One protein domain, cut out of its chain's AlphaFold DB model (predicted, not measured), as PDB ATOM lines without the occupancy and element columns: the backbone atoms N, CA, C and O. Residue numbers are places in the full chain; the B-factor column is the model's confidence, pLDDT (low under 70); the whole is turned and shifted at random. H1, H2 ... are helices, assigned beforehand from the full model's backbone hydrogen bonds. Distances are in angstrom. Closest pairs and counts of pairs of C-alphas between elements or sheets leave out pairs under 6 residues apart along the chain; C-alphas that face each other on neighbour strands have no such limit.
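What this domain is: This is residues 4 to 194 of the 195 residues of a protein of Helicobacter pylori GAM96Ai (UniProt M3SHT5). Two long helices, H3 and H6, run side by side in opposite ways; H7 packs along H3, H9 packs at a slant on H6, and the short H1 joins the other side of this group by packing on both H7 and H9. At one end H4 turns a corner from H3, with H5 and H8 close by; at the other end H2 and H11 form an antiparallel pair, H10 lies off that end, and residues 186 to 194, of which 186 to 192 belong to H11, stick out. The printed part has 191 residues with eleven named helices, H1 to H11 in order along it, and no named strand; the class is all helix, with packing part aligned and part crossed. The whole is compact, with a radius of gyration of the C-alphas of 17.7 A and spans of 50 by 43 by 28 A.

How they stand to each other: H1, residues 4 to 11, touches H7, residues 111 to 121, the same way at a steep tilt of 60 degrees; their closest C-alphas are those of Ile 11 and Leu 119, 6.8 A apart. H1 also touches H9, residues 134 to 151, opposite ways at a shallow tilt of 4 degrees, with residues 148 to 151 of H9 alone; the closest C-alphas are those of Lys 6 and Ala 151, 6.3 A apart. H2, residues 18 to 26, touches residues 174 to 182 of H11, residues 170 to 192, opposite ways at a shallow tilt of 4 degrees, and the closest C-alphas, of Leu 25 and Asn 174, are 6.1 A apart. H3, residues 33 to 55, touches H6, residues 80 to 103, with 24 pairs of C-alphas within 8 A, closest at Phe 50 and Ala 91, 5.1 A; they run opposite ways at a shallow tilt of 32 degrees, only just short of steep. With residues 39 to 46 alone, H3 touches H7, the same way at a shallow tilt of 12 degrees; the closest C-alphas, of Ile 39 and Lys 114, are 7.0 A apart. H3 and H4, residues 57 to 67, touch only at the corner by their link, closest at the C-alphas of Met 53 and Leu 60, 4.8 A. H4 touches H8, residues 126 to 131, closest at the C-alphas of His 67 and Lys 126, 4.8 A, and only just touches H6, with 3 pairs of C-alphas within 8 A, closest at Asp 61 and Ile 80, 7.2 A. H5, residues 71 to 77, touches no helix but is near H4 and H9. H6 touches H9 the same way at a steep tilt of 42 degrees, closest at the C-alphas of Val 86 and Leu 145, 6.3 A. H10, residues 158 to 165, touches no helix. Every O i to N i+4 pair is within hydrogen-bond range in H3, H4, H5, H6, H10 and H11, against 3 of 4 in H1, 4 of 5 in H2, 1 of 2 in H8, 12 of 14 in H9 and 1 of 7 in H7, where 7 of 8 O i to N i+3 pairs are within range.

Where its parts are: H1 begins at C-alpha 4, (140.101, 67.893, 130.262), and H2 follows. H3 spans 32.9 A, from C-alpha 33 at (145.557, 69.343, 109.255). H4 and H5 lead to H6, 34.8 A. H7 spans 16.9 A, and H8 comes before H9, 25.0 A, which has a kink of 27 degrees near residue 145. H10 precedes H11, 33.5 A, which ends at C-alpha 192, (123.125, 65.435, 145.478).

The domain as a whole: The C-alphas farthest apart are those of Lys 76 and Thr 168, 52.2 A. The printed part has no cut and no long link. The mean pLDDT of the printed part is 85.7; residues 4 to 17 and 184 to 194 are under 70.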
ATOM      1  N   MET A   4     141.102  68.027 131.348       44.50
ATOM      2  CA  MET A   4     140.101  67.893 130.262       44.50
ATOM      3  C   MET A   4     138.691  67.597 130.800       44.50
ATOM      4  O   MET A   4     137.706  68.200 130.382       44.50
ATOM      5  N   ARG A   5     138.604  66.746 131.832       46.84
ATOM      6  CA  ARG A   5     137.352  66.427 132.530       46.84
ATOM      7  C   ARG A   5     136.637  67.633 133.118       46.84
ATOM      8  O   ARG A   5     135.434  67.524 133.259       46.84
ATOM      9  N   LYS A   6     137.334  68.712 133.497       50.44
ATOM     10  CA  LYS A   6     136.750  69.911 134.132       50.44
ATOM     11  C   LYS A   6     136.343  70.971 133.107       50.44
ATOM     12  O   LYS A   6     135.316  71.616 133.295       50.44
ATOM     13  N   VAL A   7     137.090  71.080 132.005       48.78
ATOM     14  CA  VAL A   7     136.735  71.874 130.813       48.78
ATOM     15  C   VAL A   7     135.373  71.464 130.270       48.78
ATOM     16  O   VAL A   7     134.498  72.314 130.098       48.78
ATOM     17  N   PHE A   8     135.155  70.153 130.106       49.94
ATOM     18  CA  PHE A   8     133.865  69.623 129.668       49.94
ATOM     19  C   PHE A   8     132.712  69.979 130.605       49.94
ATOM     20  O   PHE A   8     131.603  70.166 130.127       49.94
ATOM     21  N   LEU A   9     132.947  70.155 131.908       46.97
ATOM     22  CA  LEU A   9     131.897  70.515 132.879       46.97
ATOM     23  C   LEU A   9     131.477  71.967 132.765       46.97
ATOM     24  O   LEU A   9     130.324  72.299 133.029       46.97
ATOM     25  N   MET A  10     132.418  72.837 132.408       49.47
ATOM     26  CA  MET A  10     132.126  74.253 132.226       49.47
ATOM     27  C   MET A  10     131.386  74.489 130.907       49.47
ATOM     28  O   MET A  10     130.485  75.322 130.875       49.47
ATOM     29  N   ILE A  11     131.672  73.683 129.875       49.09
ATOM     30  CA  ILE A  11     130.915  73.658 128.614       49.09
ATOM     31  C   ILE A  11     129.540  72.980 128.806       49.09
ATOM     32  O   ILE A  11     128.529  73.513 128.365       49.09
ATOM     33  N   ALA A  12     129.459  71.858 129.533       43.59
ATOM     34  CA  ALA A  12     128.226  71.086 129.749       43.59
ATOM     35  C   ALA A  12     127.269  71.671 130.811       43.59
ATOM     36  O   ALA A  12     126.226  71.088 131.103       43.59
ATOM     37  N   ASN A  13     127.576  72.841 131.382       41.00
ATOM     38  CA  ASN A  13     126.669  73.553 132.290       41.00
ATOM     39  C   ASN A  13     125.527  74.296 131.559       41.00
ATOM     40  O   ASN A  13     124.722  74.973 132.201       41.00
ATOM     41  N   SER A  14     125.406  74.168 130.233       42.78
ATOM     42  CA  SER A  14     124.407  74.875 129.428       42.78
ATOM     43  C   SER A  14     123.207  74.010 129.029       42.78
ATOM     44  O   SER A  14     123.012  73.771 127.850       42.78
ATOM     45  N   LYS A  15     122.347  73.569 129.959       43.69
ATOM     46  CA  LYS A  15     121.016  72.957 129.665       43.69
ATOM     47  C   LYS A  15     120.970  71.727 128.725       43.69
ATOM     48  O   LYS A  15     119.900  71.131 128.588       43.69
ATOM     49  N   ASP A  16     122.071  71.331 128.100       52.88
ATOM     50  CA  ASP A  16     122.140  70.215 127.181       52.88
ATOM     51  C   ASP A  16     122.336  68.947 127.993       52.88
ATOM     52  O   ASP A  16     123.336  68.738 128.678       52.88
ATOM     53  N   LYS A  17     121.280  68.134 127.973       63.28
ATOM     54  CA  LYS A  17     121.234  66.823 128.605       63.28
ATOM     55  C   LYS A  17     122.401  66.003 128.056       63.28
ATOM     56  O   LYS A  17     122.618  66.025 126.850       63.28
ATOM     57  N   GLU A  18     123.117  65.301 128.933       71.31
ATOM     58  CA  GLU A  18     124.184  64.323 128.646       71.31
ATOM     59  C   GLU A  18     124.052  63.638 127.274       71.31
ATOM     60  O   GLU A  18     125.001  63.591 126.496       71.31
ATOM     61  N   GLU A  19     122.840  63.178 126.966       72.44
ATOM     62  CA  GLU A  19     122.452  62.515 125.723       72.44
ATOM     63  C   GLU A  19     122.791  63.306 124.457       72.44
ATOM     64  O   GLU A  19     123.266  62.704 123.505       72.44
ATOM     65  N   LYS A  20     122.635  64.635 124.442       73.81
ATOM     66  CA  LYS A  20     122.976  65.473 123.281       73.81
ATOM     67  C   LYS A  20     124.479  65.533 123.029       73.81
ATOM     68  O   LYS A  20     124.915  65.528 121.883       73.81
ATOM     69  N   ILE A  21     125.275  65.594 124.099       74.25
ATOM     70  CA  ILE A  21     126.737  65.589 123.980       74.25
ATOM     71  C   ILE A  21     127.179  64.218 123.470       74.25
ATOM     72  O   ILE A  21     127.938  64.156 122.511       74.25
ATOM     73  N   ILE A  22     126.649  63.133 124.041       77.50
ATOM     74  CA  ILE A  22     126.937  61.765 123.584       77.50
ATOM     75  C   ILE A  22     126.488  61.563 122.130       77.50
ATOM     76  O   ILE A  22     127.204  60.950 121.345       77.50
ATOM     77  N   GLU A  23     125.335  62.103 121.741       78.25
ATOM     78  CA  GLU A  23     124.847  62.038 120.365       78.25
ATOM     79  C   GLU A  23     125.787  62.762 119.396       78.25
ATOM     80  O   GLU A  23     126.131  62.189 118.364       78.25
ATOM     81  N   SER A  24     126.320  63.929 119.772       77.31
ATOM     82  CA  SER A  24     127.335  64.624 118.965       77.31
ATOM     83  C   SER A  24     128.633  63.824 118.775       77.31
ATOM     84  O   SER A  24     129.341  64.038 117.792       77.31
ATOM     85  N   LEU A  25     128.939  62.858 119.655       81.38
ATOM     86  CA  LEU A  25     130.102  61.977 119.486       81.38
ATOM     87  C   LEU A  25     129.914  60.959 118.361       81.38
ATOM     88  O   LEU A  25     130.904  60.500 117.797       81.38
ATOM     89  N   LYS A  26     128.670  60.623 117.997       80.69
ATOM     90  CA  LYS A  26     128.385  59.683 116.899       80.69
ATOM     91  C   LYS A  26     128.778  60.247 115.535       80.69
ATOM     92  O   LYS A  26     129.132  59.483 114.646       80.69
ATOM     93  N   GLU A  27     128.733  61.568 115.389       84.94
ATOM     94  CA  GLU A  27     129.124  62.293 114.172       84.94
ATOM     95  C   GLU A  27     130.555  62.854 114.261       84.94
ATOM     96  O   GLU A  27     131.030  63.528 113.345       84.94
ATOM     97  N   ASN A  28     131.261  62.581 115.362       87.94
ATOM     98  CA  ASN A  28     132.615  63.064 115.578       87.94
ATOM     99  C   ASN A  28     133.602  62.352 114.644       87.94
ATOM    100  O   ASN A  28     133.595  61.129 114.514       87.94
ATOM    101  N   SER A  29     134.484  63.126 114.025       92.75
ATOM    102  CA  SER A  29     135.487  62.642 113.078       92.75
ATOM    103  C   SER A  29     136.859  63.221 113.400       92.75
ATOM    104  O   SER A  29     136.986  64.130 114.221       92.75
ATOM    105  N   LEU A  30     137.910  62.680 112.782       94.38
ATOM    106  CA  LEU A  30     139.260  63.217 112.942       94.38
ATOM    107  C   LEU A  30     139.348  64.638 112.378       94.38
ATOM    108  O   LEU A  30     138.757  64.948 111.343       94.38
ATOM    109  N   LEU A  31     140.121  65.493 113.045       93.88
ATOM    110  CA  LEU A  31     140.452  66.807 112.503       93.88
ATOM    111  C   LEU A  31     141.474  66.669 111.380       93.88
ATOM    112  O   LEU A  31     142.535  66.062 111.553       93.88
ATOM    113  N   THR A  32     141.191  67.309 110.251       95.06
ATOM    114  CA  THR A  32     142.191  67.490 109.196       95.06
ATOM    115  C   THR A  32     143.285  68.462 109.644       95.06
ATOM    116  O   THR A  32     143.103  69.262 110.565       95.06
ATOM    117  N   ILE A  33     144.437  68.432 108.969       94.06
ATOM    118  CA  ILE A  33     145.557  69.343 109.255       94.06
ATOM    119  C   ILE A  33     145.116  70.811 109.173       94.06
ATOM    120  O   ILE A  33     145.506  71.617 110.018       94.06
ATOM    121  N   ASP A  34     144.297  71.162 108.183       96.62
ATOM    122  CA  ASP A  34     143.858  72.543 107.982       96.62
ATOM    123  C   ASP A  34     142.864  72.990 109.054       96.62
ATOM    124  O   ASP A  34     142.958  74.111 109.553       96.62
ATOM    125  N   GLU A  35     141.984  72.099 109.508       96.00
ATOM    126  CA  GLU A  35     141.103  72.397 110.638       96.00
ATOM    127  C   GLU A  35     141.871  72.547 111.949       96.00
ATOM    128  O   GLU A  35     141.565  73.448 112.729       96.00
ATOM    129  N   LYS A  36     142.900  71.721 112.191       95.19
ATOM    130  CA  LYS A  36     143.780  71.902 113.354       95.19
ATOM    131  C   LYS A  36     144.458  73.272 113.310       95.19
ATOM    132  O   LYS A  36     144.450  73.987 114.311       95.19
ATOM    133  N   LYS A  37     145.004  73.668 112.155       96.38
ATOM    134  CA  LYS A  37     145.627  74.991 111.972       96.38
ATOM    135  C   LYS A  37     144.638  76.128 112.226       96.38
ATOM    136  O   LYS A  37     144.991  77.075 112.923       96.38
ATOM    137  N   ASP A  38     143.413  76.030 111.713       97.06
ATOM    138  CA  ASP A  38     142.360  77.028 111.948       97.06
ATOM    139  C   ASP A  38     142.033  77.177 113.446       97.06
ATOM    140  O   ASP A  38     141.959  78.295 113.959       97.06
ATOM    141  N   ILE A  39     141.923  76.065 114.181       95.06
ATOM    142  CA  ILE A  39     141.716  76.088 115.638       95.06
ATOM    143  C   ILE A  39     142.883  76.792 116.342       95.06
ATOM    144  O   ILE A  39     142.649  77.661 117.184       95.06
ATOM    145  N   VAL A  40     144.129  76.476 115.981       96.75
ATOM    146  CA  VAL A  40     145.326  77.107 116.566       96.75
ATOM    147  C   VAL A  40     145.353  78.613 116.304       96.75
ATOM    148  O   VAL A  40     145.592  79.391 117.228       96.75
ATOM    149  N   ILE A  41     145.048  79.046 115.077       98.25
ATOM    150  CA  ILE A  41     144.972  80.469 114.713       98.25
ATOM    151  C   ILE A  41     143.904  81.184 115.549       98.25
ATOM    152  O   ILE A  41     144.145  82.282 116.059       98.25
ATOM    153  N   LYS A  42     142.738  80.558 115.745       97.94
ATOM    154  CA  LYS A  42     141.668  81.104 116.592       97.94
ATOM    155  C   LYS A  42     142.102  81.227 118.049       97.94
ATOM    156  O   LYS A  42     141.894  82.283 118.641       97.94
ATOM    157  N   ILE A  43     142.741  80.202 118.618       97.50
ATOM    158  CA  ILE A  43     143.267  80.255 119.992       97.50
ATOM    159  C   ILE A  43     144.296  81.378 120.122       97.50
ATOM    160  O   ILE A  43     144.204  82.171 121.056       97.50
ATOM    161  N   LYS A  44     145.219  81.510 119.163       98.38
ATOM    162  CA  LYS A  44     146.223  82.580 119.167       98.38
ATOM    163  C   LYS A  44     145.591  83.972 119.085       98.38
ATOM    164  O   LYS A  44     145.965  84.858 119.845       98.38
ATOM    165  N   THR A  45     144.578  84.137 118.239       98.56
ATOM    166  CA  THR A  45     143.819  85.391 118.126       98.56
ATOM    167  C   THR A  45     143.136  85.755 119.447       98.56
ATOM    168  O   THR A  45     143.186  86.907 119.877       98.56
ATOM    169  N   MET A  46     142.517  84.777 120.117       98.50
ATOM    170  CA  MET A  46     141.896  84.983 121.429       98.50
ATOM    171  C   MET A  46     142.940  85.308 122.503       98.50
ATOM    172  O   MET A  46     142.728  86.238 123.273       98.50
ATOM    173  N   HIS A  47     144.078  84.609 122.516       98.56
ATOM    174  CA  HIS A  47     145.189  84.886 123.426       98.56
ATOM    175  C   HIS A  47     145.685  86.332 123.299       98.56
ATOM    176  O   HIS A  47     145.748  87.053 124.295       98.56
ATOM    177  N   ASP A  48     145.972  86.783 122.075       98.56
ATOM    178  CA  ASP A  48     146.466  88.140 121.823       98.56
ATOM    179  C   ASP A  48     145.426  89.198 122.218       98.56
ATOM    180  O   ASP A  48     145.764  90.225 122.811       98.56
ATOM    181  N   PHE A  49     144.140  88.924 121.973       98.62
ATOM    182  CA  PHE A  49     143.052  89.771 122.453       98.62
ATOM    183  C   PHE A  49     143.001  89.838 123.986       98.62
ATOM    184  O   PHE A  49     142.920  90.931 124.546       98.62
ATOM    185  N   PHE A  50     143.067  88.701 124.686       98.56
ATOM    186  CA  PHE A  50     143.027  88.671 126.150       98.56
ATOM    187  C   PHE A  50     144.223  89.387 126.766       98.56
ATOM    188  O   PHE A  50     144.047  90.170 127.699       98.56
ATOM    189  N   LYS A  51     145.416  89.199 126.197       98.50
ATOM    190  CA  LYS A  51     146.623  89.924 126.592       98.50
ATOM    191  C   LYS A  51     146.446  91.437 126.436       98.50
ATOM    192  O   LYS A  51     146.682  92.178 127.390       98.50
ATOM    193  N   LEU A  52     145.909  91.892 125.300       98.38
ATOM    194  CA  LEU A  52     145.598  93.306 125.076       98.38
ATOM    195  C   LEU A  52     144.609  93.856 126.117       98.38
ATOM    196  O   LEU A  52     144.796  94.965 126.608       98.38
ATOM    197  N   MET A  53     143.581  93.088 126.495       98.44
ATOM    198  CA  MET A  53     142.616  93.501 127.529       98.44
ATOM    199  C   MET A  53     143.252  93.659 128.921       98.44
ATOM    200  O   MET A  53     142.704  94.356 129.776       98.44
ATOM    201  N   VAL A  54     144.393  93.018 129.178       97.56
ATOM    202  CA  VAL A  54     145.146  93.168 130.430       97.56
ATOM    203  C   VAL A  54     146.085  94.373 130.372       97.56
ATOM    204  O   VAL A  54     146.199  95.115 131.354       97.56
ATOM    205  N   GLU A  55     146.758  94.564 129.241       97.25
ATOM    206  CA  GLU A  55     147.804  95.574 129.059       97.25
ATOM    207  C   GLU A  55     147.238  96.976 128.794       97.25
ATOM    208  O   GLU A  55     147.758  97.954 129.333       97.25
ATOM    209  N   ASP A  56     146.145  97.083 128.033       97.62
ATOM    210  CA  ASP A  56     145.534  98.354 127.640       97.62
ATOM    211  C   ASP A  56     144.149  98.539 128.284       97.62
ATOM    212  O   ASP A  56     143.126  98.000 127.851       97.62
ATOM    213  N   GLU A  57     144.101  99.383 129.317       94.94
ATOM    214  CA  GLU A  57     142.863  99.719 130.024       94.94
ATOM    215  C   GLU A  57     141.838 100.439 129.132       94.94
ATOM    216  O   GLU A  57     140.631 100.249 129.303       94.94
ATOM    217  N   LYS A  58     142.282 101.220 128.136       96.44
ATOM    218  CA  LYS A  58     141.374 101.891 127.189       96.44
ATOM    219  C   LYS A  58     140.762 100.887 126.221       96.44
ATOM    220  O   LYS A  58     139.587 101.025 125.873       96.44
ATOM    221  N   ALA A  59     141.537  99.895 125.783       97.50
ATOM    222  CA  ALA A  59     141.019  98.797 124.975       97.50
ATOM    223  C   ALA A  59     139.980  97.991 125.766       97.50
ATOM    224  O   ALA A  59     138.891  97.738 125.250       97.50
ATOM    225  N   LEU A  60     140.259  97.690 127.038       97.69
ATOM    226  CA  LEU A  60     139.321  97.010 127.927       97.69
ATOM    227  C   LEU A  60     138.021  97.806 128.146       97.69
ATOM    228  O   LEU A  60     136.939  97.249 127.955       97.69
ATOM    229  N   ASP A  61     138.087  99.103 128.478       97.00
ATOM    230  CA  ASP A  61     136.880  99.942 128.620       97.00
ATOM    231  C   ASP A  61     136.054  99.956 127.329       97.00
ATOM    232  O   ASP A  61     134.833  99.781 127.355       97.00
ATOM    233  N   ARG A  62     136.721 100.102 126.175       97.44
ATOM    234  CA  ARG A  62     136.066 100.083 124.863       97.44
ATOM    235  C   ARG A  62     135.383  98.747 124.595       97.44
ATOM    236  O   ARG A  62     134.252  98.739 124.105       97.44
ATOM    237  N   THR A  63     136.032  97.632 124.908       96.94
ATOM    238  CA  THR A  63     135.446  96.297 124.771       96.94
ATOM    239  C   THR A  63     134.205  96.178 125.640       96.94
ATOM    240  O   THR A  63     133.131  95.909 125.106       96.94
ATOM    241  N   VAL A  64     134.286  96.486 126.938       96.12
ATOM    242  CA  VAL A  64     133.128  96.408 127.846       96.12
ATOM    243  C   VAL A  64     131.981  97.302 127.362       96.12
ATOM    244  O   VAL A  64     130.833  96.862 127.327       96.12
ATOM    245  N   ARG A  65     132.287  98.520 126.901       96.56
ATOM    246  CA  ARG A  65     131.309  99.472 126.347       96.56
ATOM    247  C   ARG A  65     130.605  98.968 125.091       96.56
ATOM    248  O   ARG A  65     129.440  99.287 124.882       96.56
ATOM    249  N   THR A  66     131.315  98.246 124.231       96.19
ATOM    250  CA  THR A  66     130.804  97.830 122.914       96.19
ATOM    251  C   THR A  66     130.244  96.412 122.895       96.19
ATOM    252  O   THR A  66     129.450  96.096 122.007       96.19
ATOM    253  N   HIS A  67     130.660  95.560 123.834       95.38
ATOM    254  CA  HIS A  67     130.299  94.146 123.877       95.38
ATOM    255  C   HIS A  67     129.109  93.889 124.798       95.38
ATOM    256  O   HIS A  67     128.258  93.080 124.446       95.38
ATOM    257  N   PHE A  68     128.972  94.615 125.910       95.00
ATOM    258  CA  PHE A  68     127.813  94.480 126.793       95.00
ATOM    259  C   PHE A  68     126.727  95.499 126.475       95.00
ATOM    260  O   PHE A  68     127.001  96.658 126.168       95.00
ATOM    261  N   ARG A  69     125.466  95.070 126.592       94.06
ATOM    262  CA  ARG A  69     124.304  95.935 126.356       94.06
ATOM    263  C   ARG A  69     124.174  97.057 127.394       94.06
ATOM    264  O   ARG A  69     123.791  98.165 127.040       94.06
ATOM    265  N   ASP A  70     124.492  96.780 128.659       93.25
ATOM    266  CA  ASP A  70     124.369  97.735 129.770       93.25
ATOM    267  C   ASP A  70     125.735  98.099 130.369       93.25
ATOM    268  O   ASP A  70     126.102  97.677 131.466       93.25
ATOM    269  N   TYR A  71     126.505  98.907 129.637       95.56
ATOM    270  CA  TYR A  71     127.814  99.385 130.091       95.56
ATOM    271  C   TYR A  71     127.753 100.088 131.458       95.56
ATOM    272  O   TYR A  71     128.595  99.842 132.318       95.56
ATOM    273  N   ARG A  72     126.752 100.950 131.692       95.38
ATOM    274  CA  ARG A  72     126.654 101.716 132.948       95.38
ATOM    275  C   ARG A  72     126.402 100.799 134.142       95.38
ATOM    276  O   ARG A  72     127.069 100.959 135.165       95.38
ATOM    277  N   GLY A  73     125.484  99.840 134.009       95.75
ATOM    278  CA  GLY A  73     125.234  98.830 135.034       95.75
ATOM    279  C   GLY A  73     126.473  97.983 135.308       95.75
ATOM    280  O   GLY A  73     126.852  97.800 136.463       95.75
ATOM    281  N   VAL A  74     127.173  97.553 134.255       95.56
ATOM    282  CA  VAL A  74     128.420  96.785 134.380       95.56
ATOM    283  C   VAL A  74     129.483  97.564 135.156       95.56
ATOM    284  O   VAL A  74     130.039  97.044 136.122       95.56
ATOM    285  N   MET A  75     129.733  98.824 134.803       94.88
ATOM    286  CA  MET A  75     130.750  99.629 135.486       94.88
ATOM    287  C   MET A  75     130.400  99.911 136.949       94.88
ATOM    288  O   MET A  75     131.292  99.904 137.792       94.88
ATOM    289  N   LYS A  76     129.115 100.121 137.265       95.31
ATOM    290  CA  LYS A  76     128.660 100.416 138.631       95.31
ATOM    291  C   LYS A  76     128.642  99.183 139.538       95.31
ATOM    292  O   LYS A  76     128.980  99.292 140.710       95.31
ATOM    293  N   THR A  77     128.200  98.037 139.023       94.00
ATOM    294  CA  THR A  77     127.934  96.838 139.835       94.00
ATOM    295  C   THR A  77     129.089  95.845 139.829       94.00
ATOM    296  O   THR A  77     129.305  95.157 140.821       94.00
ATOM    297  N   ILE A  78     129.821  95.747 138.720       94.56
ATOM    298  CA  ILE A  78     130.874  94.743 138.531       94.56
ATOM    299  C   ILE A  78     132.253  95.398 138.581       94.56
ATOM    300  O   ILE A  78     133.150  94.905 139.264       94.56
ATOM    301  N   GLY A  79     132.407  96.517 137.877       93.75
ATOM    302  CA  GLY A  79     133.665  97.245 137.780       93.75
ATOM    303  C   GLY A  79     134.677  96.593 136.833       93.75
ATOM    304  O   GLY A  79     134.720  95.378 136.629       93.75
ATOM    305  N   ILE A  80     135.536  97.431 136.255       93.62
ATOM    306  CA  ILE A  80     136.500  97.026 135.222       93.62
ATOM    307  C   ILE A  80     137.583  96.070 135.751       93.62
ATOM    308  O   ILE A  80     138.093  95.218 135.024       93.62
ATOM    309  N   SER A  81     137.896  96.152 137.048       94.31
ATOM    310  CA  SER A  81     138.940  95.346 137.686       94.31
ATOM    311  C   SER A  81     138.623  93.847 137.682       94.31
ATOM    312  O   SER A  81     139.535  93.033 137.531       94.31
ATOM    313  N   LYS A  82     137.343  93.459 137.798       95.69
ATOM    314  CA  LYS A  82     136.925  92.048 137.755       95.69
ATOM    315  C   LYS A  82     137.115  91.455 136.358       95.69
ATOM    316  O   LYS A  82     137.616  90.339 136.245       95.69
ATOM    317  N   PHE A  83     136.824  92.227 135.309       97.00
ATOM    318  CA  PHE A  83     137.128  91.834 133.930       97.00
ATOM    319  C   PHE A  83     138.621  91.660 133.713       97.00
ATOM    320  O   PHE A  83     139.032  90.633 133.191       97.00
ATOM    321  N   LYS A  84     139.443  92.611 134.172       97.31
ATOM    322  CA  LYS A  84     140.901  92.525 134.025       97.31
ATOM    323  C   LYS A  84     141.475  91.240 134.637       97.31
ATOM    324  O   LYS A  84     142.353  90.624 134.045       97.31
ATOM    325  N   LYS A  85     140.951  90.799 135.789       97.56
ATOM    326  CA  LYS A  85     141.343  89.520 136.413       97.56
ATOM    327  C   LYS A  85     140.964  88.307 135.559       97.56
ATOM    328  O   LYS A  85     141.786  87.411 135.409       97.56
ATOM    329  N   VAL A  86     139.752  88.284 134.999       96.69
ATOM    330  CA  VAL A  86     139.320  87.196 134.107       96.69
ATOM    331  C   VAL A  86     140.123  87.200 132.812       96.69
ATOM    332  O   VAL A  86     140.601  86.151 132.410       96.69
ATOM    333  N   TYR A  87     140.355  88.358 132.195       98.31
ATOM    334  CA  TYR A  87     141.182  88.449 130.992       98.31
ATOM    335  C   TYR A  87     142.620  87.996 131.227       98.31
ATOM    336  O   TYR A  87     143.173  87.317 130.370       98.31
ATOM    337  N   LYS A  88     143.194  88.280 132.402       98.00
ATOM    338  CA  LYS A  88     144.498  87.732 132.784       98.00
ATOM    339  C   LYS A  88     144.467  86.207 132.858       98.00
ATOM    340  O   LYS A  88     145.274  85.563 132.206       98.00
ATOM    341  N   LEU A  89     143.492  85.645 133.573       96.25
ATOM    342  CA  LEU A  89     143.310  84.194 133.652       96.25
ATOM    343  C   LEU A  89     143.159  83.557 132.260       96.25
ATOM    344  O   LEU A  89     143.765  82.532 131.984       96.25
ATOM    345  N   LEU A  90     142.370  84.159 131.369       96.69
ATOM    346  CA  LEU A  90     142.170  83.640 130.015       96.69
ATOM    347  C   LEU A  90     143.429  83.761 129.146       96.69
ATOM    348  O   LEU A  90     143.679  82.878 128.329       96.69
ATOM    349  N   ALA A  91     144.224  84.822 129.308       97.88
ATOM    350  CA  ALA A  91     145.512  84.958 128.632       97.88
ATOM    351  C   ALA A  91     146.478  83.842 129.066       97.88
ATOM    352  O   ALA A  91     147.024  83.157 128.202       97.88
ATOM    353  N   ASP A  92     146.593  83.602 130.375       96.06
ATOM    354  CA  ASP A  92     147.442  82.549 130.946       96.06
ATOM    355  C   ASP A  92     146.989  81.145 130.472       96.06
ATOM    356  O   ASP A  92     147.794  80.308 130.068       96.06
ATOM    357  N   GLU A  93     145.679  80.884 130.446       94.50
ATOM    358  CA  GLU A  93     145.119  79.577 130.063       94.50
ATOM    359  C   GLU A  93     145.174  79.319 128.550       94.50
ATOM    360  O   GLU A  93     145.383  78.186 128.115       94.50
ATOM    361  N   THR A  94     145.032  80.359 127.724       96.12
ATOM    362  CA  THR A  94     145.262  80.231 126.275       96.12
ATOM    363  C   THR A  94     146.740  80.036 125.943       96.12
ATOM    364  O   THR A  94     147.043  79.303 125.005       96.12
ATOM    365  N   GLU A  95     147.662  80.625 126.711       96.19
ATOM    366  CA  GLU A  95     149.098  80.360 126.579       96.19
ATOM    367  C   GLU A  95     149.426  78.905 126.928       96.19
ATOM    368  O   GLU A  95     150.047  78.207 126.126       96.19
ATOM    369  N   ALA A  96     148.930  78.412 128.068       93.62
ATOM    370  CA  ALA A  96     149.086  77.014 128.467       93.62
ATOM    371  C   ALA A  96     148.521  76.042 127.417       93.62
ATOM    372  O   ALA A  96     149.155  75.039 127.094       93.62
ATOM    373  N   LEU A  97     147.362  76.355 126.829       93.69
ATOM    374  CA  LEU A  97     146.775  75.565 125.745       93.69
ATOM    375  C   LEU A  97     147.639  75.568 124.474       93.69
ATOM    376  O   LEU A  97     147.788  74.526 123.839       93.69
ATOM    377  N   LEU A  98     148.213  76.710 124.088       95.56
ATOM    378  CA  LEU A  98     149.105  76.796 122.926       95.56
ATOM    379  C   LEU A  98     150.380  75.971 123.130       95.56
ATOM    380  O   LEU A  98     150.787  75.258 122.213       95.56
ATOM    381  N   LEU A  99     150.971  76.025 124.328       93.12
ATOM    382  CA  LEU A  99     152.102  75.173 124.700       93.12
ATOM    383  C   LEU A  99     151.711  73.692 124.659       93.12
ATOM    384  O   LEU A  99     152.437  72.883 124.092       93.12
ATOM    385  N   PHE A 100     150.517  73.348 125.146       90.31
ATOM    386  CA  PHE A 100     150.026  71.974 125.081       90.31
ATOM    387  C   PHE A 100     149.870  71.466 123.647       90.31
ATOM    388  O   PHE A 100     150.306  70.362 123.328       90.31
ATOM    389  N   ILE A 101     149.302  72.275 122.754       92.31
ATOM    390  CA  ILE A 101     149.191  71.906 121.340       92.31
ATOM    391  C   ILE A 101     150.579  71.681 120.718       92.31
ATOM    392  O   ILE A 101     150.740  70.765 119.913       92.31
ATOM    393  N   ALA A 102     151.577  72.490 121.091       92.00
ATOM    394  CA  ALA A 102     152.942  72.352 120.590       92.00
ATOM    395  C   ALA A 102     153.628  71.067 121.089       92.00
ATOM    396  O   ALA A 102     154.248  70.358 120.297       92.00
ATOM    397  N   ASP A 103     153.472  70.743 122.374       89.50
ATOM    398  CA  ASP A 103     154.133  69.600 123.016       89.50
ATOM    399  C   ASP A 103     153.420  68.258 122.764       89.50
ATOM    400  O   ASP A 103     153.990  67.188 122.987       89.50
ATOM    401  N   CYS A 104     152.168  68.288 122.298       90.12
ATOM    402  CA  CYS A 104     151.333  67.105 122.121       90.12
ATOM    403  C   CYS A 104     150.578  67.136 120.774       90.12
ATOM    404  O   CYS A 104     149.392  67.459 120.746       90.12
ATOM    405  N   PRO A 105     151.198  66.732 119.647       86.38
ATOM    406  CA  PRO A 105     150.608  66.859 118.301       86.38
ATOM    407  C   PRO A 105     149.291  66.097 118.070       86.38
ATOM    408  O   PRO A 105     148.505  66.437 117.177       86.38
ATOM    409  N   ASN A 106     149.049  65.051 118.868       88.12
ATOM    410  CA  ASN A 106     147.799  64.290 118.852       88.12
ATOM    411  C   ASN A 106     146.676  64.958 119.657       88.12
ATOM    412  O   ASN A 106     145.529  64.534 119.546       88.12
ATOM    413  N   PHE A 107     146.969  66.004 120.435       88.25
ATOM    414  CA  PHE A 107     145.942  66.904 120.954       88.25
ATOM    415  C   PHE A 107     145.239  67.617 119.779       88.25
ATOM    416  O   PHE A 107     145.804  67.737 118.686       88.25
ATOM    417  N   LEU A 108     143.982  68.039 119.966       90.44
ATOM    418  CA  LEU A 108     143.067  68.369 118.859       90.44
ATOM    419  C   LEU A 108     142.953  67.186 117.880       90.44
ATOM    420  O   LEU A 108     143.285  67.293 116.699       90.44
ATOM    421  N   PHE A 109     142.562  66.024 118.393       91.62
ATOM    422  CA  PHE A 109     142.441  64.780 117.639       91.62
ATOM    423  C   PHE A 109     141.195  64.780 116.748       91.62
ATOM    424  O   PHE A 109     141.259  64.365 115.589       91.62
ATOM    425  N   ALA A 110     140.075  65.280 117.274       91.25
ATOM    426  CA  ALA A 110     138.757  65.115 116.673       91.25
ATOM    427  C   ALA A 110     137.935  66.410 116.645       91.25
ATOM    428  O   ALA A 110     138.221  67.359 117.373       91.25
ATOM    429  N   GLN A 111     136.893  66.456 115.809       89.25
ATOM    430  CA  GLN A 111     135.997  67.612 115.651       89.25
ATOM    431  C   GLN A 111     135.459  68.112 116.990       89.25
ATOM    432  O   GLN A 111     135.348  69.316 117.210       89.25
ATOM    433  N   PHE A 112     135.182  67.190 117.904       86.25
ATOM    434  CA  PHE A 112     134.736  67.484 119.252       86.25
ATOM    435  C   PHE A 112     135.704  68.376 120.046       86.25
ATOM    436  O   PHE A 112     135.257  69.213 120.833       86.25
ATOM    437  N   ASP A 113     137.013  68.296 119.791       86.94
ATOM    438  CA  ASP A 113     138.004  69.163 120.433       86.94
ATOM    439  C   ASP A 113     137.819  70.646 120.051       86.94
ATOM    440  O   ASP A 113     138.257  71.520 120.797       86.94
ATOM    441  N   LYS A 114     137.086  70.975 118.967       86.62
ATOM    442  CA  LYS A 114     136.677  72.364 118.653       86.62
ATOM    443  C   LYS A 114     135.873  73.002 119.791       86.62
ATOM    444  O   LYS A 114     135.871  74.227 119.919       86.62
ATOM    445  N   SER A 115     135.228  72.198 120.640       82.62
ATOM    446  CA  SER A 115     134.500  72.674 121.823       82.62
ATOM    447  C   SER A 115     135.386  73.441 122.811       82.62
ATOM    448  O   SER A 115     134.875  74.313 123.515       82.62
ATOM    449  N   VAL A 116     136.712  73.224 122.802       85.88
ATOM    450  CA  VAL A 116     137.669  73.977 123.630       85.88
ATOM    451  C   VAL A 116     137.569  75.488 123.404       85.88
ATOM    452  O   VAL A 116     137.715  76.267 124.343       85.88
ATOM    453  N   LEU A 117     137.236  75.912 122.178       88.31
ATOM    454  CA  LEU A 117     137.050  77.322 121.837       88.31
ATOM    455  C   LEU A 117     135.914  77.950 122.655       88.31
ATOM    456  O   LEU A 117     135.993  79.121 123.022       88.31
ATOM    457  N   GLY A 118     134.881  77.171 122.994       85.81
ATOM    458  CA  GLY A 118     133.722  77.625 123.761       85.81
ATOM    459  C   GLY A 118     134.083  78.247 125.113       85.81
ATOM    460  O   GLY A 118     133.440  79.212 125.518       85.81
ATOM    461  N   LEU A 119     135.156  77.770 125.757       85.81
ATOM    462  CA  LEU A 119     135.664  78.316 127.024       85.81
ATOM    463  C   LEU A 119     136.192  79.747 126.914       85.81
ATOM    464  O   LEU A 119     136.270  80.472 127.896       85.81
ATOM    465  N   PHE A 120     136.609  80.160 125.729       92.00
ATOM    466  CA  PHE A 120     137.196  81.479 125.516       92.00
ATOM    467  C   PHE A 120     136.181  82.423 124.868       92.00
ATOM    468  O   PHE A 120     136.149  83.622 125.154       92.00
ATOM    469  N   MET A 121     135.274  81.866 124.060       91.88
ATOM    470  CA  MET A 121     134.245  82.613 123.340       91.88
ATOM    471  C   MET A 121     133.326  83.429 124.258       91.88
ATOM    472  O   MET A 121     132.889  84.505 123.848       91.88
ATOM    473  N   THR A 122     133.083  82.989 125.501       89.69
ATOM    474  CA  THR A 122     132.272  83.714 126.504       89.69
ATOM    475  C   THR A 122     132.741  85.151 126.745       89.69
ATOM    476  O   THR A 122     131.903  86.030 126.935       89.69
ATOM    477  N   PHE A 123     134.054  85.404 126.718       94.38
ATOM    478  CA  PHE A 123     134.648  86.725 126.976       94.38
ATOM    479  C   PHE A 123     135.369  87.323 125.761       94.38
ATOM    480  O   PHE A 123     136.043  88.348 125.883       94.38
ATOM    481  N   PHE A 124     135.203  86.709 124.590       96.94
ATOM    482  CA  PHE A 124     135.768  87.163 123.319       96.94
ATOM    483  C   PHE A 124     134.683  87.613 122.330       96.94
ATOM    484  O   PHE A 124     134.808  88.638 121.666       96.94
ATOM    485  N   SER A 125     133.589  86.855 122.224       95.50
ATOM    486  CA  SER A 125     132.575  87.063 121.192       95.50
ATOM    487  C   SER A 125     131.572  88.142 121.587       95.50
ATOM    488  O   SER A 125     130.755  87.945 122.489       95.50
ATOM    489  N   LYS A 126     131.556  89.256 120.843       95.25
ATOM    490  CA  LYS A 126     130.538  90.306 120.998       95.25
ATOM    491  C   LYS A 126     129.104  89.758 120.949       95.25
ATOM    492  O   LYS A 126     128.361  90.073 121.874       95.25
ATOM    493  N   PRO A 127     128.686  88.947 119.952       94.81
ATOM    494  CA  PRO A 127     127.339  88.377 119.931       94.81
ATOM    495  C   PRO A 127     126.960  87.632 121.213       94.81
ATOM    496  O   PRO A 127     125.835  87.776 121.669       94.81
ATOM    497  N   ILE A 128     127.891  86.892 121.822       90.50
ATOM    498  CA  ILE A 128     127.633  86.165 123.072       90.50
ATOM    499  C   ILE A 128     127.525  87.150 124.236       90.50
ATOM    500  O   ILE A 128     126.498  87.197 124.913       90.50
ATOM    501  N   MET A 129     128.544  87.988 124.433       93.75
ATOM    502  CA  MET A 129     128.606  88.940 125.548       93.75
ATOM    503  C   MET A 129     127.427  89.921 125.545       93.75
ATOM    504  O   MET A 129     126.936  90.306 126.605       93.75
ATOM    505  N   HIS A 130     126.926  90.280 124.361       94.50
ATOM    506  CA  HIS A 130     125.802  91.195 124.214       94.50
ATOM    507  C   HIS A 130     124.473  90.612 124.710       94.50
ATOM    508  O   HIS A 130     123.574  91.371 125.076       94.50
ATOM    509  N   THR A 131     124.346  89.280 124.754       92.75
ATOM    510  CA  THR A 131     123.141  88.612 125.270       92.75
ATOM    511  C   THR A 131     123.067  88.599 126.790       92.75
ATOM    512  O   THR A 131     121.971  88.475 127.333       92.75
ATOM    513  N   PHE A 132     124.196  88.765 127.485       92.12
ATOM    514  CA  PHE A 132     124.219  88.637 128.935       92.12
ATOM    515  C   PHE A 132     123.510  89.796 129.633       92.12
ATOM    516  O   PHE A 132     123.743  90.983 129.387       92.12
ATOM    517  N   THR A 133     122.665  89.428 130.587       93.38
ATOM    518  CA  THR A 133     122.163  90.324 131.623       93.38
ATOM    519  C   THR A 133     123.257  90.628 132.643       93.38
ATOM    520  O   THR A 133     124.187  89.848 132.834       93.38
ATOM    521  N   LEU A 134     123.122  91.732 133.380       93.62
ATOM    522  CA  LEU A 134     124.085  92.113 134.419       93.62
ATOM    523  C   LEU A 134     124.333  90.993 135.451       93.62
ATOM    524  O   LEU A 134     125.467  90.777 135.877       93.62
ATOM    525  N   LYS A 135     123.279  90.246 135.808       92.06
ATOM    526  CA  LYS A 135     123.365  89.091 136.711       92.06
ATOM    527  C   LYS A 135     124.204  87.963 136.107       92.06
ATOM    528  O   LYS A 135     125.066  87.420 136.794       92.06
ATOM    529  N   GLU A 136     123.974  87.624 134.841       91.69
ATOM    530  CA  GLU A 136     124.728  86.575 134.145       91.69
ATOM    531  C   GLU A 136     126.200  86.943 133.998       91.69
ATOM    532  O   GLU A 136     127.048  86.093 134.239       91.69
ATOM    533  N   ILE A 137     126.521  88.208 133.710       93.75
ATOM    534  CA  ILE A 137     127.913  88.677 133.663       93.75
ATOM    535  C   ILE A 137     128.595  88.438 135.015       93.75
ATOM    536  O   ILE A 137     129.691  87.881 135.061       93.75
ATOM    537  N   GLY A 138     127.943  88.825 136.118       91.62
ATOM    538  CA  GLY A 138     128.461  88.595 137.467       91.62
ATOM    539  C   GLY A 138     128.747  87.115 137.735       91.62
ATOM    540  O   GLY A 138     129.861  86.778 138.135       91.62
ATOM    541  N   ILE A 139     127.775  86.245 137.430       89.06
ATOM    542  CA  ILE A 139     127.887  84.786 137.585       89.06
ATOM    543  C   ILE A 139     129.029  84.228 136.735       89.06
ATOM    544  O   ILE A 139     129.852  83.481 137.251       89.06
ATOM    545  N   GLN A 140     129.115  84.593 135.454       89.56
ATOM    546  CA  GLN A 140     130.168  84.110 134.562       89.56
ATOM    547  C   GLN A 140     131.549  84.539 135.058       89.56
ATOM    548  O   GLN A 140     132.446  83.712 135.165       89.56
ATOM    549  N   LEU A 141     131.725  85.801 135.456       92.25
ATOM    550  CA  LEU A 141     133.001  86.253 136.017       92.25
ATOM    551  C   LEU A 141     133.384  85.451 137.270       92.25
ATOM    552  O   LEU A 141     134.540  85.059 137.411       92.25
ATOM    553  N   ASP A 142     132.434  85.170 138.165       90.00
ATOM    554  CA  ASP A 142     132.698  84.365 139.361       90.00
ATOM    555  C   ASP A 142     132.985  82.896 139.047       90.00
ATOM    556  O   ASP A 142     133.846  82.297 139.696       90.00
ATOM    557  N   LEU A 143     132.322  82.313 138.048       87.00
ATOM    558  CA  LEU A 143     132.611  80.957 137.582       87.00
ATOM    559  C   LEU A 143     134.056  80.845 137.091       87.00
ATOM    560  O   LEU A 143     134.763  79.914 137.477       87.00
ATOM    561  N   TYR A 144     134.531  81.813 136.306       89.94
ATOM    562  CA  TYR A 144     135.905  81.784 135.809       89.94
ATOM    563  C   TYR A 144     136.918  82.027 136.932       89.94
ATOM    564  O   TYR A 144     137.848  81.242 137.107       89.94
ATOM    565  N   LEU A 145     136.709  83.051 137.761       90.75
ATOM    566  CA  LEU A 145     137.651  83.381 138.836       90.75
ATOM    567  C   LEU A 145     137.746  82.301 139.921       90.75
ATOM    568  O   LEU A 145     138.802  82.163 140.532       90.75
ATOM    569  N   ASN A 146     136.672  81.548 140.178       85.69
ATOM    570  CA  ASN A 146     136.637  80.604 141.297       85.69
ATOM    571  C   ASN A 146     136.688  79.133 140.883       85.69
ATOM    572  O   ASN A 146     137.232  78.331 141.641       85.69
ATOM    573  N   GLN A 147     136.100  78.757 139.745       82.06
ATOM    574  CA  GLN A 147     136.036  77.359 139.305       82.06
ATOM    575  C   GLN A 147     137.040  77.074 138.193       82.06
ATOM    576  O   GLN A 147     137.836  76.150 138.345       82.06
ATOM    577  N   PHE A 148     137.059  77.888 137.129       82.50
ATOM    578  CA  PHE A 148     138.003  77.709 136.016       82.50
ATOM    579  C   PHE A 148     139.451  77.843 136.499       82.50
ATOM    580  O   PHE A 148     140.252  76.940 136.283       82.50
ATOM    581  N   ALA A 149     139.749  78.884 137.283       83.38
ATOM    582  CA  ALA A 149     141.082  79.091 137.854       83.38
ATOM    583  C   ALA A 149     141.572  77.912 138.717       83.38
ATOM    584  O   ALA A 149     142.739  77.547 138.674       83.38
ATOM    585  N   LYS A 150     140.684  77.275 139.496       82.94
ATOM    586  CA  LYS A 150     141.037  76.094 140.311       82.94
ATOM    587  C   LYS A 150     141.136  74.810 139.491       82.94
ATOM    588  O   LYS A 150     141.632  73.792 139.983       82.94
ATOM    589  N   ALA A 151     140.565  74.800 138.291       78.56
ATOM    590  CA  ALA A 151     140.596  73.640 137.428       78.56
ATOM    591  C   ALA A 151     141.966  73.462 136.769       78.56
ATOM    592  O   ALA A 151     142.317  72.306 136.541       78.56
ATOM    593  N   GLU A 152     142.698  74.560 136.523       80.88
ATOM    594  CA  GLU A 152     143.943  74.600 135.734       80.88
ATOM    595  C   GLU A 152     143.825  73.712 134.472       80.88
ATOM    596  O   GLU A 152     144.572  72.740 134.309       80.88
ATOM    597  N   PRO A 153     142.808  73.950 133.621       77.44
ATOM    598  CA  PRO A 153     142.349  73.008 132.605       77.44
ATOM    599  C   PRO A 153     143.399  72.607 131.566       77.44
ATOM    600  O   PRO A 153     143.334  71.490 131.046       77.44
ATOM    601  N   PHE A 154     144.353  73.488 131.275       84.62
ATOM    602  CA  PHE A 154     145.376  73.252 130.255       84.62
ATOM    603  C   PHE A 154     146.769  73.028 130.833       84.62
ATOM    604  O   PHE A 154     147.735  72.865 130.094       84.62
ATOM    605  N   LYS A 155     146.881  72.929 132.160       82.69
ATOM    606  CA  LYS A 155     148.113  72.491 132.805       82.69
ATOM    607  C   LYS A 155     148.293  70.995 132.579       82.69
ATOM    608  O   LYS A 155     147.520  70.177 133.087       82.69
ATOM    609  N   MET A 156     149.299  70.650 131.788       77.69
ATOM    610  CA  MET A 156     149.552  69.279 131.359       77.69
ATOM    611  C   MET A 156     150.072  68.404 132.496       77.69
ATOM    612  O   MET A 156     150.855  68.837 133.341       77.69
ATOM    613  N   THR A 157     149.682  67.132 132.466       82.94
ATOM    614  CA  THR A 157     150.359  66.072 133.217       82.94
ATOM    615  C   THR A 157     151.007  65.087 132.248       82.94
ATOM    616  O   THR A 157     150.515  64.903 131.134       82.94
ATOM    617  N   GLU A 158     152.063  64.391 132.669       85.69
ATOM    618  CA  GLU A 158     152.702  63.337 131.859       85.69
ATOM    619  C   GLU A 158     151.698  62.271 131.390       85.69
ATOM    620  O   GLU A 158     151.778  61.757 130.276       85.69
ATOM    621  N   ASN A 159     150.689  61.986 132.219       85.19
ATOM    622  CA  ASN A 159     149.609  61.065 131.880       85.19
ATOM    623  C   ASN A 159     148.705  61.583 130.755       85.19
ATOM    624  O   ASN A 159     148.155  60.771 130.017       85.19
ATOM    625  N   ASP A 160     148.520  62.901 130.636       83.12
ATOM    626  CA  ASP A 160     147.736  63.489 129.546       83.12
ATOM    627  C   ASP A 160     148.504  63.371 128.226       83.12
ATOM    628  O   ASP A 160     147.956  62.866 127.252       83.12
ATOM    629  N   ILE A 161     149.798  63.708 128.217       85.69
ATOM    630  CA  ILE A 161     150.670  63.521 127.043       85.69
ATOM    631  C   ILE A 161     150.655  62.057 126.598       85.69
ATOM    632  O   ILE A 161     150.429  61.749 125.431       85.69
ATOM    633  N   LYS A 162     150.850  61.134 127.548       89.06
ATOM    634  CA  LYS A 162     150.847  59.696 127.272       89.06
ATOM    635  C   LYS A 162     149.507  59.221 126.711       89.06
ATOM    636  O   LYS A 162     149.502  58.370 125.829       89.06
ATOM    637  N   TYR A 163     148.390  59.748 127.212       88.88
ATOM    638  CA  TYR A 163     147.063  59.432 126.691       88.88
ATOM    639  C   TYR A 163     146.950  59.804 125.211       88.88
ATOM    640  O   TYR A 163     146.700  58.930 124.385       88.88
ATOM    641  N   TYR A 164     147.221  61.063 124.865       89.06
ATOM    642  CA  TYR A 164     147.111  61.543 123.486       89.06
ATOM    643  C   TYR A 164     148.117  60.885 122.539       89.06
ATOM    644  O   TYR A 164     147.765  60.545 121.412       89.06
ATOM    645  N   ASN A 165     149.346  60.634 122.987       88.81
ATOM    646  CA  ASN A 165     150.346  59.936 122.174       88.81
ATOM    647  C   ASN A 165     149.964  58.477 121.877       88.81
ATOM    648  O   ASN A 165     150.424  57.925 120.883       88.81
ATOM    649  N   ASN A 166     149.109  57.869 122.704       90.94
ATOM    650  CA  ASN A 166     148.604  56.511 122.505       90.94
ATOM    651  C   ASN A 166     147.246  56.462 121.782       90.94
ATOM    652  O   ASN A 166     146.725  55.366 121.568       90.94
ATOM    653  N   LEU A 167     146.648  57.608 121.431       89.50
ATOM    654  CA  LEU A 167     145.425  57.631 120.634       89.50
ATOM    655  C   LEU A 167     145.722  57.168 119.213       89.50
ATOM    656  O   LEU A 167     146.595  57.715 118.538       89.50
ATOM    657  N   THR A 168     144.959  56.177 118.760       88.88
ATOM    658  CA  THR A 168     145.120  55.608 117.415       88.88
ATOM    659  C   THR A 168     143.872  55.744 116.557       88.88
ATOM    660  O   THR A 168     143.995  55.992 115.360       88.88
ATOM    661  N   THR A 169     142.676  55.630 117.144       92.88
ATOM    662  CA  THR A 169     141.418  55.664 116.390       92.88
ATOM    663  C   THR A 169     140.376  56.588 117.012       92.88
ATOM    664  O   THR A 169     140.402  56.883 118.211       92.88
ATOM    665  N   ILE A 170     139.439  57.049 116.181       91.12
ATOM    666  CA  ILE A 170     138.321  57.894 116.613       91.12
ATOM    667  C   ILE A 170     137.359  57.134 117.532       91.12
ATOM    668  O   ILE A 170     136.816  57.717 118.464       91.12
ATOM    669  N   GLU A 171     137.210  55.821 117.350       92.19
ATOM    670  CA  GLU A 171     136.378  54.963 118.199       92.19
ATOM    671  C   GLU A 171     136.931  54.881 119.622       92.19
ATOM    672  O   GLU A 171     136.162  54.975 120.578       92.19
ATOM    673  N   GLN A 172     138.257  54.754 119.772       91.38
ATOM    674  CA  GLN A 172     138.916  54.784 121.080       91.38
ATOM    675  C   GLN A 172     138.671  56.129 121.769       91.38
ATOM    676  O   GLN A 172     138.194  56.162 122.902       91.38
ATOM    677  N   TYR A 173     138.934  57.231 121.061       90.25
ATOM    678  CA  TYR A 173     138.731  58.584 121.579       90.25
ATOM    679  C   TYR A 173     137.273  58.823 122.008       90.25
ATOM    680  O   TYR A 173     137.019  59.279 123.123       90.25
ATOM    681  N   ASN A 174     136.306  58.463 121.158       89.31
ATOM    682  CA  ASN A 174     134.881  58.639 121.438       89.31
ATOM    683  C   ASN A 174     134.425  57.800 122.635       89.31
ATOM    684  O   ASN A 174     133.695  58.307 123.486       89.31
ATOM    685  N   LYS A 175     134.873  56.542 122.734       88.75
ATOM    686  CA  LYS A 175     134.537  55.662 123.858       88.75
ATOM    687  C   LYS A 175     135.104  56.188 125.176       88.75
ATOM    688  O   LYS A 175     134.372  56.281 126.160       88.75
ATOM    689  N   ASP A 176     136.379  56.570 125.190       86.94
ATOM    690  CA  ASP A 176     137.031  57.115 126.384       86.94
ATOM    691  C   ASP A 176     136.333  58.389 126.868       86.94
ATOM    692  O   ASP A 176     136.190  58.626 128.070       86.94
ATOM    693  N   LEU A 177     135.899  59.227 125.932       83.00
ATOM    694  CA  LEU A 177     135.196  60.461 126.220       83.00
ATOM    695  C   LEU A 177     133.770  60.213 126.731       83.00
ATOM    696  O   LEU A 177     133.363  60.823 127.722       83.00
ATOM    697  N   GLU A 178     133.029  59.290 126.118       84.88
ATOM    698  CA  GLU A 178     131.706  58.874 126.589       84.88
ATOM    699  C   GLU A 178     131.777  58.324 128.023       84.88
ATOM    700  O   GLU A 178     131.015  58.753 128.895       84.88
ATOM    701  N   GLU A 179     132.732  57.432 128.309       84.69
ATOM    702  CA  GLU A 179     132.954  56.893 129.656       84.69
ATOM    703  C   GLU A 179     133.243  58.004 130.674       84.69
ATOM    704  O   GLU A 179     132.767  57.964 131.815       84.69
ATOM    705  N   GLN A 180     133.993  59.032 130.270       77.94
ATOM    706  CA  GLN A 180     134.278  60.186 131.118       77.94
ATOM    707  C   GLN A 180     133.033  61.029 131.407       77.94
ATOM    708  O   GLN A 180     132.834  61.412 132.566       77.94
ATOM    709  N   ILE A 181     132.194  61.280 130.400       75.94
ATOM    710  CA  ILE A 181     130.931  62.017 130.543       75.94
ATOM    711  C   ILE A 181     129.997  61.276 131.511       75.94
ATOM    712  O   ILE A 181     129.538  61.856 132.501       75.94
ATOM    713  N   ARG A 182     129.790  59.971 131.300       78.69
ATOM    714  CA  ARG A 182     128.922  59.135 132.149       78.69
ATOM    715  C   ARG A 182     129.418  59.064 133.590       78.69
ATOM    716  O   ARG A 182     128.648  59.241 134.539       78.69
ATOM    717  N   LYS A 183     130.727  58.848 133.782       75.50
ATOM    718  CA  LYS A 183     131.339  58.801 135.119       75.50
ATOM    719  C   LYS A 183     131.131  60.109 135.870       75.50
ATOM    720  O   LYS A 183     130.834  60.077 137.064       75.50
ATOM    721  N   PHE A 184     131.265  61.243 135.194       67.00
ATOM    722  CA  PHE A 184     131.038  62.536 135.818       67.00
ATOM    723  C   PHE A 184     129.597  62.697 136.326       67.00
ATOM    724  O   PHE A 184     129.400  63.042 137.492       67.00
ATOM    725  N   ASN A 185     128.596  62.382 135.503       65.19
ATOM    726  CA  ASN A 185     127.194  62.530 135.906       65.19
ATOM    727  C   ASN A 185     126.813  61.593 137.058       65.19
ATOM    728  O   ASN A 185     126.100  62.005 137.973       65.19
ATOM    729  N   SER A 186     127.383  60.385 137.103       68.56
ATOM    730  CA  SER A 186     127.202  59.484 138.249       68.56
ATOM    731  C   SER A 186     127.722  60.074 139.570       68.56
ATOM    732  O   SER A 186     127.118  59.867 140.621       68.56
ATOM    733  N   LEU A 187     128.820  60.840 139.531       65.12
ATOM    734  CA  LEU A 187     129.386  61.498 140.712       65.12
ATOM    735  C   LEU A 187     128.550  62.707 141.138       65.12
ATOM    736  O   LEU A 187     128.394  62.939 142.333       65.12
ATOM    737  N   LYS A 188     127.983  63.447 140.178       61.44
ATOM    738  CA  LYS A 188     127.071  64.565 140.452       61.44
ATOM    739  C   LYS A 188     125.800  64.095 141.165       61.44
ATOM    740  O   LYS A 188     125.399  64.715 142.144       61.44
ATOM    741  N   ASN A 189     125.220  62.977 140.726       54.56
ATOM    742  CA  ASN A 189     124.012  62.420 141.342       54.56
ATOM    743  C   ASN A 189     124.283  61.885 142.758       54.56
ATOM    744  O   ASN A 189     123.501  62.142 143.661       54.56
ATOM    745  N   LYS A 190     125.441  61.251 142.990       54.50
ATOM    746  CA  LYS A 190     125.846  60.808 144.339       54.50
ATOM    747  C   LYS A 190     126.171  61.952 145.302       54.50
ATOM    748  O   LYS A 190     126.066  61.771 146.510       54.50
ATOM    749  N   GLY A 191     126.602  63.106 144.791       48.44
ATOM    750  CA  GLY A 191     126.806  64.310 145.600       48.44
ATOM    751  C   GLY A 191     125.491  64.967 146.024       48.44
ATOM    752  O   GLY A 191     125.417  65.492 147.120       48.44
ATOM    753  N   ALA A 192     124.451  64.883 145.190       44.59
ATOM    754  CA  ALA A 192     123.125  65.435 145.478       44.59
ATOM    755  C   ALA A 192     122.250  64.543 146.383       44.59
ATOM    756  O   ALA A 192     121.225  65.003 146.867       44.59
ATOM    757  N   GLU A 193     122.626  63.278 146.590       39.34
ATOM    758  CA  GLU A 193     121.941  62.347 147.506       39.34
ATOM    759  C   GLU A 193     122.499  62.385 148.944       39.34
ATOM    760  O   GLU A 193     121.944  61.735 149.826       39.34
ATOM    761  N   ASN A 194     123.595  63.117 149.185       37.31
ATOM    762  CA  ASN A 194     124.264  63.210 150.491       37.31
ATOM    763  C   ASN A 194     124.231  64.626 151.110       37.31
ATOM    764  O   ASN A 194     124.884  64.837 152.131       37.31
TER     765      ASN A 194